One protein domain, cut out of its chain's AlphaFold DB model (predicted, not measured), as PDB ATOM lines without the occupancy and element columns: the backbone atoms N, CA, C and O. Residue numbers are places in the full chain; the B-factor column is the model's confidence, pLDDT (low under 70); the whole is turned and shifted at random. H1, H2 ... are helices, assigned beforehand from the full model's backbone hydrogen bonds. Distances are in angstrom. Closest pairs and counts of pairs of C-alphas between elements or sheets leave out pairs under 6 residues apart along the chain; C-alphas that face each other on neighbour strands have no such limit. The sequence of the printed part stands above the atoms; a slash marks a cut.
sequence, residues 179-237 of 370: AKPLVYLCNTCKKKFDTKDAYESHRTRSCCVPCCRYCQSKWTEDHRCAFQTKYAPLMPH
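What this domain is: This is residues 179 to 237 of the 370 residues of the protein "ZAD domain-containing protein" of Anopheles dirus (UniProt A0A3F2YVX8). This is a loose, flat run of loops with little regular structure: a first stretch, residues 179 to 195, folds back on itself beside the short helix H1, and a long winding link leads to the shorter helix H2 at the other end of the longest axis. Residues 229 to 237 stick out there. The printed part has 59 residues, with two named helices, H1 then H2, holding 15 of them, and no named strand; the class is all helix. The radius of gyration of the C-alphas is 13.8 A, and the spans are 37 by 30 by 16 A.

How they stand to each other: Before the first helix, two stretches too short to be named strands, residues 184 to 185 and residues 192 to 193, are paired as strands are, antiparallel. H1, residues 196 to 204, and H2, residues 226 to 231, are apart. In both, every O i to N i+4 pair is within hydrogen-bond range.

Where its parts are: H1 begins at C-alpha 196 (4.351, 43.268, 84.797) and is 12.3 A long. H2 is 8.6 A long and ends at C-alpha 231 (-15.471, 19.479, 81.766).

The domain as a whole: The C-alphas farthest apart, those of Ala 179 and Asp 222, are 40.0 A apart. The printed part has no cut. The link from H1 to H2, 21 residues, is long. Model confidence is under 70 at residues 179 to 182, 213, 231 and 234 to 237.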
ATOM      1  N   ALA A 179      -0.065  43.100  67.347       52.50
ATOM      2  CA  ALA A 179       0.483  42.573  68.585       52.50
ATOM      3  C   ALA A 179      -0.465  42.914  69.745       52.50
ATOM      4  O   ALA A 179      -0.543  44.053  70.209       52.50
ATOM      5  N   LYS A 180      -1.222  41.919  70.217       54.22
ATOM      6  CA  LYS A 180      -2.019  42.056  71.431       54.22
ATOM      7  C   LYS A 180      -1.062  42.202  72.616       54.22
ATOM      8  O   LYS A 180      -0.084  41.456  72.699       54.22
ATOM      9  N   PRO A 181      -1.337  43.136  73.540       58.88
ATOM     10  CA  PRO A 181      -0.495  43.338  74.707       58.88
ATOM     11  C   PRO A 181      -0.395  42.043  75.521       58.88
ATOM     12  O   PRO A 181      -1.381  41.322  75.693       58.88
ATOM     13  N   LEU A 182       0.812  41.745  76.010       59.44
ATOM     14  CA  LEU A 182       1.064  40.617  76.904       59.44
ATOM     15  C   LEU A 182       0.241  40.801  78.184       59.44
ATOM     16  O   LEU A 182       0.457  41.744  78.939       59.44
ATOM     17  N   VAL A 183      -0.693  39.884  78.439       73.44
ATOM     18  CA  VAL A 183      -1.506  39.887  79.660       73.44
ATOM     19  C   VAL A 183      -0.872  38.952  80.686       73.44
ATOM     20  O   VAL A 183      -0.744  37.748  80.450       73.44
ATOM     21  N   TYR A 184      -0.515  39.488  81.850       72.31
ATOM     22  CA  TYR A 184       0.006  38.724  82.982       72.31
ATOM     23  C   TYR A 184      -1.146  38.163  83.817       72.31
ATOM     24  O   TYR A 184      -2.151  38.839  84.045       72.31
ATOM     25  N   LEU A 185      -1.009  36.927  84.304       75.44
ATOM     26  CA  LEU A 185      -2.055  36.254  85.071       75.44
ATOM     27  C   LEU A 185      -1.557  35.754  86.423       75.44
ATOM     28  O   LEU A 185      -0.559  35.042  86.507       75.44
ATOM     29  N   CYS A 186      -2.309  36.039  87.484       82.19
ATOM     30  CA  CYS A 186      -2.064  35.416  88.780       82.19
ATOM     31  C   CYS A 186      -2.537  33.963  88.814       82.19
ATOM     32  O   CYS A 186      -3.717  33.684  88.626       82.19
ATOM     33  N   ASN A 187      -1.643  33.030  89.146       76.62
ATOM     34  CA  ASN A 187      -1.994  31.614  89.258       76.62
ATOM     35  C   ASN A 187      -2.966  31.305  90.403       76.62
ATOM     36  O   ASN A 187      -3.685  30.313  90.305       76.62
ATOM     37  N   THR A 188      -3.037  32.151  91.426       80.81
ATOM     38  CA  THR A 188      -3.877  31.923  92.607       80.81
ATOM     39  C   THR A 188      -5.277  32.517  92.425       80.81
ATOM     40  O   THR A 188      -6.262  31.787  92.476       80.81
ATOM     41  N   CYS A 189      -5.390  33.820  92.136       84.88
ATOM     42  CA  CYS A 189      -6.696  34.482  91.986       84.88
ATOM     43  C   CYS A 189      -7.198  34.601  90.542       84.88
ATOM     44  O   CYS A 189      -8.313  35.067  90.319       84.88
ATOM     45  N   LYS A 190      -6.375  34.240  89.549       82.50
ATOM     46  CA  LYS A 190      -6.701  34.304  88.112       82.50
ATOM     47  C   LYS A 190      -7.048  35.707  87.591       82.50
ATOM     48  O   LYS A 190      -7.589  35.833  86.495       82.50
ATOM     49  N   LYS A 191      -6.697  36.771  88.330       83.62
ATOM     50  CA  LYS A 191      -6.769  38.157  87.838       83.62
ATOM     51  C   LYS A 191      -5.763  38.391  86.712       83.62
ATOM     52  O   LYS A 191      -4.660  37.840  86.739       83.62
ATOM     53  N   LYS A 192      -6.179  39.226  85.759       83.38
ATOM     54  CA  LYS A 192      -5.395  39.704  84.618       83.38
ATOM     55  C   LYS A 192      -4.749  41.045  84.951       83.38
ATOM     56  O   LYS A 192      -5.366  41.861  85.634       83.38
ATOM     57  N   PHE A 193      -3.541  41.250  84.452       82.00
ATOM     58  CA  PHE A 193      -2.783  42.484  84.591       82.00
ATOM     59  C   PHE A 193      -2.182  42.839  83.236       82.00
ATOM     60  O   PHE A 193      -1.562  41.994  82.593       82.00
ATOM     61  N   ASP A 194      -2.351  44.090  82.828       81.31
ATOM     62  CA  ASP A 194      -1.848  44.574  81.539       81.31
ATOM     63  C   ASP A 194      -0.353  44.926  81.602       81.31
ATOM     64  O   ASP A 194       0.296  45.113  80.578       81.31
ATOM     65  N   THR A 195       0.213  45.004  82.812       81.12
ATOM     66  CA  THR A 195       1.627  45.304  83.050       81.12
ATOM     67  C   THR A 195       2.245  44.338  84.053       81.12
ATOM     68  O   THR A 195       1.580  43.819  84.959       81.12
ATOM     69  N   LYS A 196       3.556  44.119  83.907       81.19
ATOM     70  CA  LYS A 196       4.351  43.268  84.797       81.19
ATOM     71  C   LYS A 196       4.368  43.805  86.232       81.19
ATOM     72  O   LYS A 196       4.126  43.046  87.164       81.19
ATOM     73  N   ASP A 197       4.556  45.112  86.404       87.19
ATOM     74  CA  ASP A 197       4.648  45.749  87.726       87.19
ATOM     75  C   ASP A 197       3.347  45.611  88.528       87.19
ATOM     76  O   ASP A 197       3.369  45.381  89.739       87.19
ATOM     77  N   ALA A 198       2.189  45.691  87.860       86.56
ATOM     78  CA  ALA A 198       0.895  45.484  88.506       86.56
ATOM     79  C   ALA A 198       0.719  44.029  88.971       86.56
ATOM     80  O   ALA A 198       0.204  43.786  90.068       86.56
ATOM     81  N   TYR A 199       1.186  43.067  88.170       86.69
ATOM     82  CA  TYR A 199       1.213  41.653  88.538       86.69
ATOM     83  C   TYR A 199       2.153  41.380  89.724       86.69
ATOM     84  O   TYR A 199       1.763  40.697  90.676       86.69
ATOM     85  N   GLU A 200       3.365  41.936  89.710       86.50
ATOM     86  CA  GLU A 200       4.334  41.773  90.798       86.50
ATOM     87  C   GLU A 200       3.835  42.425  92.089       86.50
ATOM     88  O   GLU A 200       3.803  41.771  93.129       86.50
ATOM     89  N   SER A 201       3.316  43.652  92.018       91.81
ATOM     90  CA  SER A 201       2.679  44.334  93.152       91.81
ATOM     91  C   SER A 201       1.523  43.519  93.742       91.81
ATOM     92  O   SER A 201       1.409  43.382  94.962       91.81
ATOM     93  N   HIS A 202       0.690  42.904  92.897       89.38
ATOM     94  CA  HIS A 202      -0.375  42.010  93.349       89.38
ATOM     95  C   HIS A 202       0.159  40.766  94.075       89.38
ATOM     96  O   HIS A 202      -0.400  40.371  95.102       89.38
ATOM     97  N   ARG A 203       1.237  40.163  93.563       85.25
ATOM     98  CA  ARG A 203       1.885  39.000  94.181       85.25
ATOM     99  C   ARG A 203       2.488  39.354  95.543       85.25
ATOM    100  O   ARG A 203       2.349  38.572  96.479       85.25
ATOM    101  N   THR A 204       3.103  40.529  95.666       90.19
ATOM    102  CA  THR A 204       3.789  40.972  96.890       90.19
ATOM    103  C   THR A 204       2.821  41.443  97.975       90.19
ATOM    104  O   THR A 204       3.045  41.179  99.151       90.19
ATOM    105  N   ARG A 205       1.707  42.094  97.611       87.12
ATOM    106  CA  ARG A 205       0.740  42.670  98.572       87.12
ATOM    107  C   ARG A 205      -0.149  41.650  99.293       87.12
ATOM    108  O   ARG A 205      -1.047  42.061 100.023       87.12
ATOM    109  N   SER A 206       0.022  40.350  99.041       75.00
ATOM    110  CA  SER A 206      -0.763  39.261  99.654       75.00
ATOM    111  C   SER A 206      -2.289  39.390  99.491       75.00
ATOM    112  O   SER A 206      -3.046  38.640 100.094       75.00
ATOM    113  N   CYS A 207      -2.781  40.294  98.635       81.44
ATOM    114  CA  CYS A 207      -4.210  40.539  98.408       81.44
ATOM    115  C   CYS A 207      -4.857  39.479  97.497       81.44
ATOM    116  O   CYS A 207      -5.911  39.693  96.888       81.44
ATOM    117  N   CYS A 208      -4.182  38.341  97.357       86.44
ATOM    118  CA  CYS A 208      -4.514  37.285  96.434       86.44
ATOM    119  C   CYS A 208      -5.369  36.229  97.131       86.44
ATOM    120  O   CYS A 208      -4.873  35.441  97.929       86.44
ATOM    121  N   VAL A 209      -6.663  36.214  96.816       86.56
ATOM    122  CA  VAL A 209      -7.580  35.167  97.275       86.56
ATOM    123  C   VAL A 209      -7.660  34.091  96.191       86.56
ATOM    124  O   VAL A 209      -7.856  34.457  95.030       86.56
ATOM    125  N   PRO A 210      -7.524  32.796  96.521       85.25
ATOM    126  CA  PRO A 210      -7.746  31.717  95.567       85.25
ATOM    127  C   PRO A 210      -9.118  31.848  94.902       85.25
ATOM    128  O   PRO A 210     -10.128  32.017  95.584       85.25
ATOM    129  N   CYS A 211      -9.163  31.778  93.574       83.44
ATOM    130  CA  CYS A 211     -10.409  31.835  92.811       83.44
ATOM    131  C   CYS A 211     -10.503  30.657  91.846       83.44
ATOM    132  O   CYS A 211      -9.498  30.173  91.316       83.44
ATOM    133  N   CYS A 212     -11.728  30.221  91.569       80.25
ATOM    134  CA  CYS A 212     -11.982  29.206  90.563       80.25
ATOM    135  C   CYS A 212     -11.520  29.685  89.183       80.25
ATOM    136  O   CYS A 212     -11.904  30.762  88.727       80.25
ATOM    137  N   ARG A 213     -10.742  28.850  88.483       69.81
ATOM    138  CA  ARG A 213     -10.238  29.138  87.130       69.81
ATOM    139  C   ARG A 213     -11.346  29.459  86.132       69.81
ATOM    140  O   ARG A 213     -11.140  30.301  85.267       69.81
ATOM    141  N   TYR A 214     -12.491  28.797  86.253       76.75
ATOM    142  CA  TYR A 214     -13.536  28.854  85.236       76.75
ATOM    143  C   TYR A 214     -14.561  29.957  85.493       76.75
ATOM    144  O   TYR A 214     -14.895  30.705  84.583       76.75
ATOM    145  N   CYS A 215     -15.041  30.095  86.731       81.06
ATOM    146  CA  CYS A 215     -16.074  31.085  87.061       81.06
ATOM    147  C   CYS A 215     -15.561  32.302  87.841       81.06
ATOM    148  O   CYS A 215     -16.345  33.196  88.135       81.06
ATOM    149  N   GLN A 216     -14.266  32.346  88.178       78.88
ATOM    150  CA  GLN A 216     -13.595  33.462  88.864       78.88
ATOM    151  C   GLN A 216     -14.145  33.812  90.257       78.88
ATOM    152  O   GLN A 216     -13.660  34.752  90.889       78.88
ATOM    153  N   SER A 217     -15.106  33.052  90.786       84.88
ATOM    154  CA  SER A 217     -15.557  33.204  92.166       84.88
ATOM    155  C   SER A 217     -14.458  32.782  93.135       84.88
ATOM    156  O   SER A 217     -13.633  31.921  92.812       84.88
ATOM    157  N   LYS A 218     -14.479  33.343  94.348       87.19
ATOM    158  CA  LYS A 218     -13.601  32.896  95.435       87.19
ATOM    159  C   LYS A 218     -13.746  31.386  95.619       87.19
ATOM    160  O   LYS A 218     -14.863  30.865  95.646       87.19
ATOM    161  N   TRP A 219     -12.613  30.703  95.678       84.31
ATOM    162  CA  TRP A 219     -12.576  29.271  95.900       84.31
ATOM    163  C   TRP A 219     -12.891  28.992  97.370       84.31
ATOM    164  O   TRP A 219     -12.386  29.665  98.266       84.31
ATOM    165  N   THR A 220     -13.769  28.027  97.583       88.31
ATOM    166  CA  THR A 220     -14.186  27.493  98.882       88.31
ATOM    167  C   THR A 220     -14.252  25.978  98.727       88.31
ATOM    168  O   THR A 220     -14.334  25.491  97.597       88.31
ATOM    169  N   GLU A 221     -14.213  25.226  99.822       85.19
ATOM    170  CA  GLU A 221     -14.280  23.756  99.769       85.19
ATOM    171  C   GLU A 221     -15.583  23.262  99.114       85.19
ATOM    172  O   GLU A 221     -15.574  22.302  98.347       85.19
ATOM    173  N   ASP A 222     -16.675  24.009  99.290       87.69
ATOM    174  CA  ASP A 222     -17.983  23.732  98.681       87.69
ATOM    175  C   ASP A 222     -18.135  24.273  97.251       87.69
ATOM    176  O   ASP A 222     -19.225  24.251  96.667       87.69
ATOM    177  N   HIS A 223     -17.066  24.805  96.657       85.56
ATOM    178  CA  HIS A 223     -17.159  25.446  95.357       85.56
ATOM    179  C   HIS A 223     -17.458  24.436  94.239       85.56
ATOM    180  O   HIS A 223     -16.584  23.698  93.786       85.56
ATOM    181  N   ARG A 224     -18.689  24.475  93.713       83.75
ATOM    182  CA  ARG A 224     -19.111  23.685  92.547       83.75
ATOM    183  C   ARG A 224     -19.300  24.567  91.322       83.75
ATOM    184  O   ARG A 224     -20.343  25.187  91.126       83.75
ATOM    185  N   CYS A 225     -18.284  24.619  90.466       83.38
ATOM    186  CA  CYS A 225     -18.397  25.322  89.196       83.38
ATOM    187  C   CYS A 225     -19.132  24.460  88.159       83.38
ATOM    188  O   CYS A 225     -18.714  23.335  87.873       83.38
ATOM    189  N   ALA A 226     -20.169  25.010  87.520       78.88
ATOM    190  CA  ALA A 226     -20.858  24.353  86.406       78.88
ATOM    191  C   ALA A 226     -19.889  23.984  85.264       78.88
ATOM    192  O   ALA A 226     -19.991  22.901  84.697       78.88
ATOM    193  N   PHE A 227     -18.889  24.832  84.991       72.06
ATOM    194  CA  PHE A 227     -17.830  24.536  84.021       72.06
ATOM    195  C   PHE A 227     -16.932  23.387  84.474       72.06
ATOM    196  O   PHE A 227     -16.677  22.475  83.698       72.06
ATOM    197  N   GLN A 228     -16.487  23.386  85.732       71.31
ATOM    198  CA  GLN A 228     -15.684  22.277  86.252       71.31
ATOM    199  C   GLN A 228     -16.456  20.959  86.172       71.31
ATOM    200  O   GLN A 228     -15.869  19.952  85.825       71.31
ATOM    201  N   THR A 229     -17.768  20.981  86.409       79.19
ATOM    202  CA  THR A 229     -18.633  19.797  86.297       79.19
ATOM    203  C   THR A 229     -18.794  19.354  84.838       79.19
ATOM    204  O   THR A 229     -18.614  18.179  84.534       79.19
ATOM    205  N   LYS A 230     -19.057  20.295  83.918       77.06
ATOM    206  CA  LYS A 230     -19.202  20.043  82.471       77.06
ATOM    207  C   LYS A 230     -17.935  19.443  81.856       77.06
ATOM    208  O   LYS A 230     -18.026  18.576  80.994       77.06
ATOM    209  N   TYR A 231     -16.766  19.898  82.302       68.00
ATOM    210  CA  TYR A 231     -15.471  19.479  81.766       68.00
ATOM    211  C   TYR A 231     -14.722  18.487  82.667       68.00
ATOM    212  O   TYR A 231     -13.641  18.048  82.285       68.00
ATOM    213  N   ALA A 232     -15.276  18.086  83.818       73.69
ATOM    214  CA  ALA A 232     -14.666  17.108  84.725       73.69
ATOM    215  C   ALA A 232     -14.283  15.792  84.025       73.69
ATOM    216  O   ALA A 232     -13.162  15.343  84.251       73.69
ATOM    217  N   PRO A 233     -15.111  15.217  83.124       71.38
ATOM    218  CA  PRO A 233     -14.732  14.005  82.390       71.38
ATOM    219  C   PRO A 233     -13.534  14.210  81.453       71.38
ATOM    220  O   PRO A 233     -12.807  13.272  81.155       71.38
ATOM    221  N   LEU A 234     -13.310  15.445  80.995       60.09
ATOM    222  CA  LEU A 234     -12.229  15.803  80.076       60.09
ATOM    223  C   LEU A 234     -10.952  16.246  80.809       60.09
ATOM    224  O   LEU A 234      -9.868  16.207  80.227       60.09
ATOM    225  N   MET A 235     -11.047  16.645  82.083       60.03
ATOM    226  CA  MET A 235      -9.906  17.127  82.875       60.03
ATOM    227  C   MET A 235      -8.734  16.135  82.981       60.03
ATOM    228  O   MET A 235      -7.600  16.597  82.841       60.03
ATOM    229  N   PRO A 236      -8.938  14.811  83.150       59.50
ATOM    230  CA  PRO A 236      -7.841  13.835  83.154       59.50
ATOM    231  C   PRO A 236      -7.047  13.796  81.843       59.50
ATOM    232  O   PRO A 236      -5.866  13.470  81.843       59.50
ATOM    233  N   HIS A 237      -7.679  14.157  80.723       51.06
ATOM    234  CA  HIS A 237      -7.035  14.207  79.409       51.06
ATOM    235  C   HIS A 237      -6.342  15.552  79.137       51.06
ATOM    236  O   HIS A 237      -5.455  15.631  78.290       51.06
TER     237      HIS A 237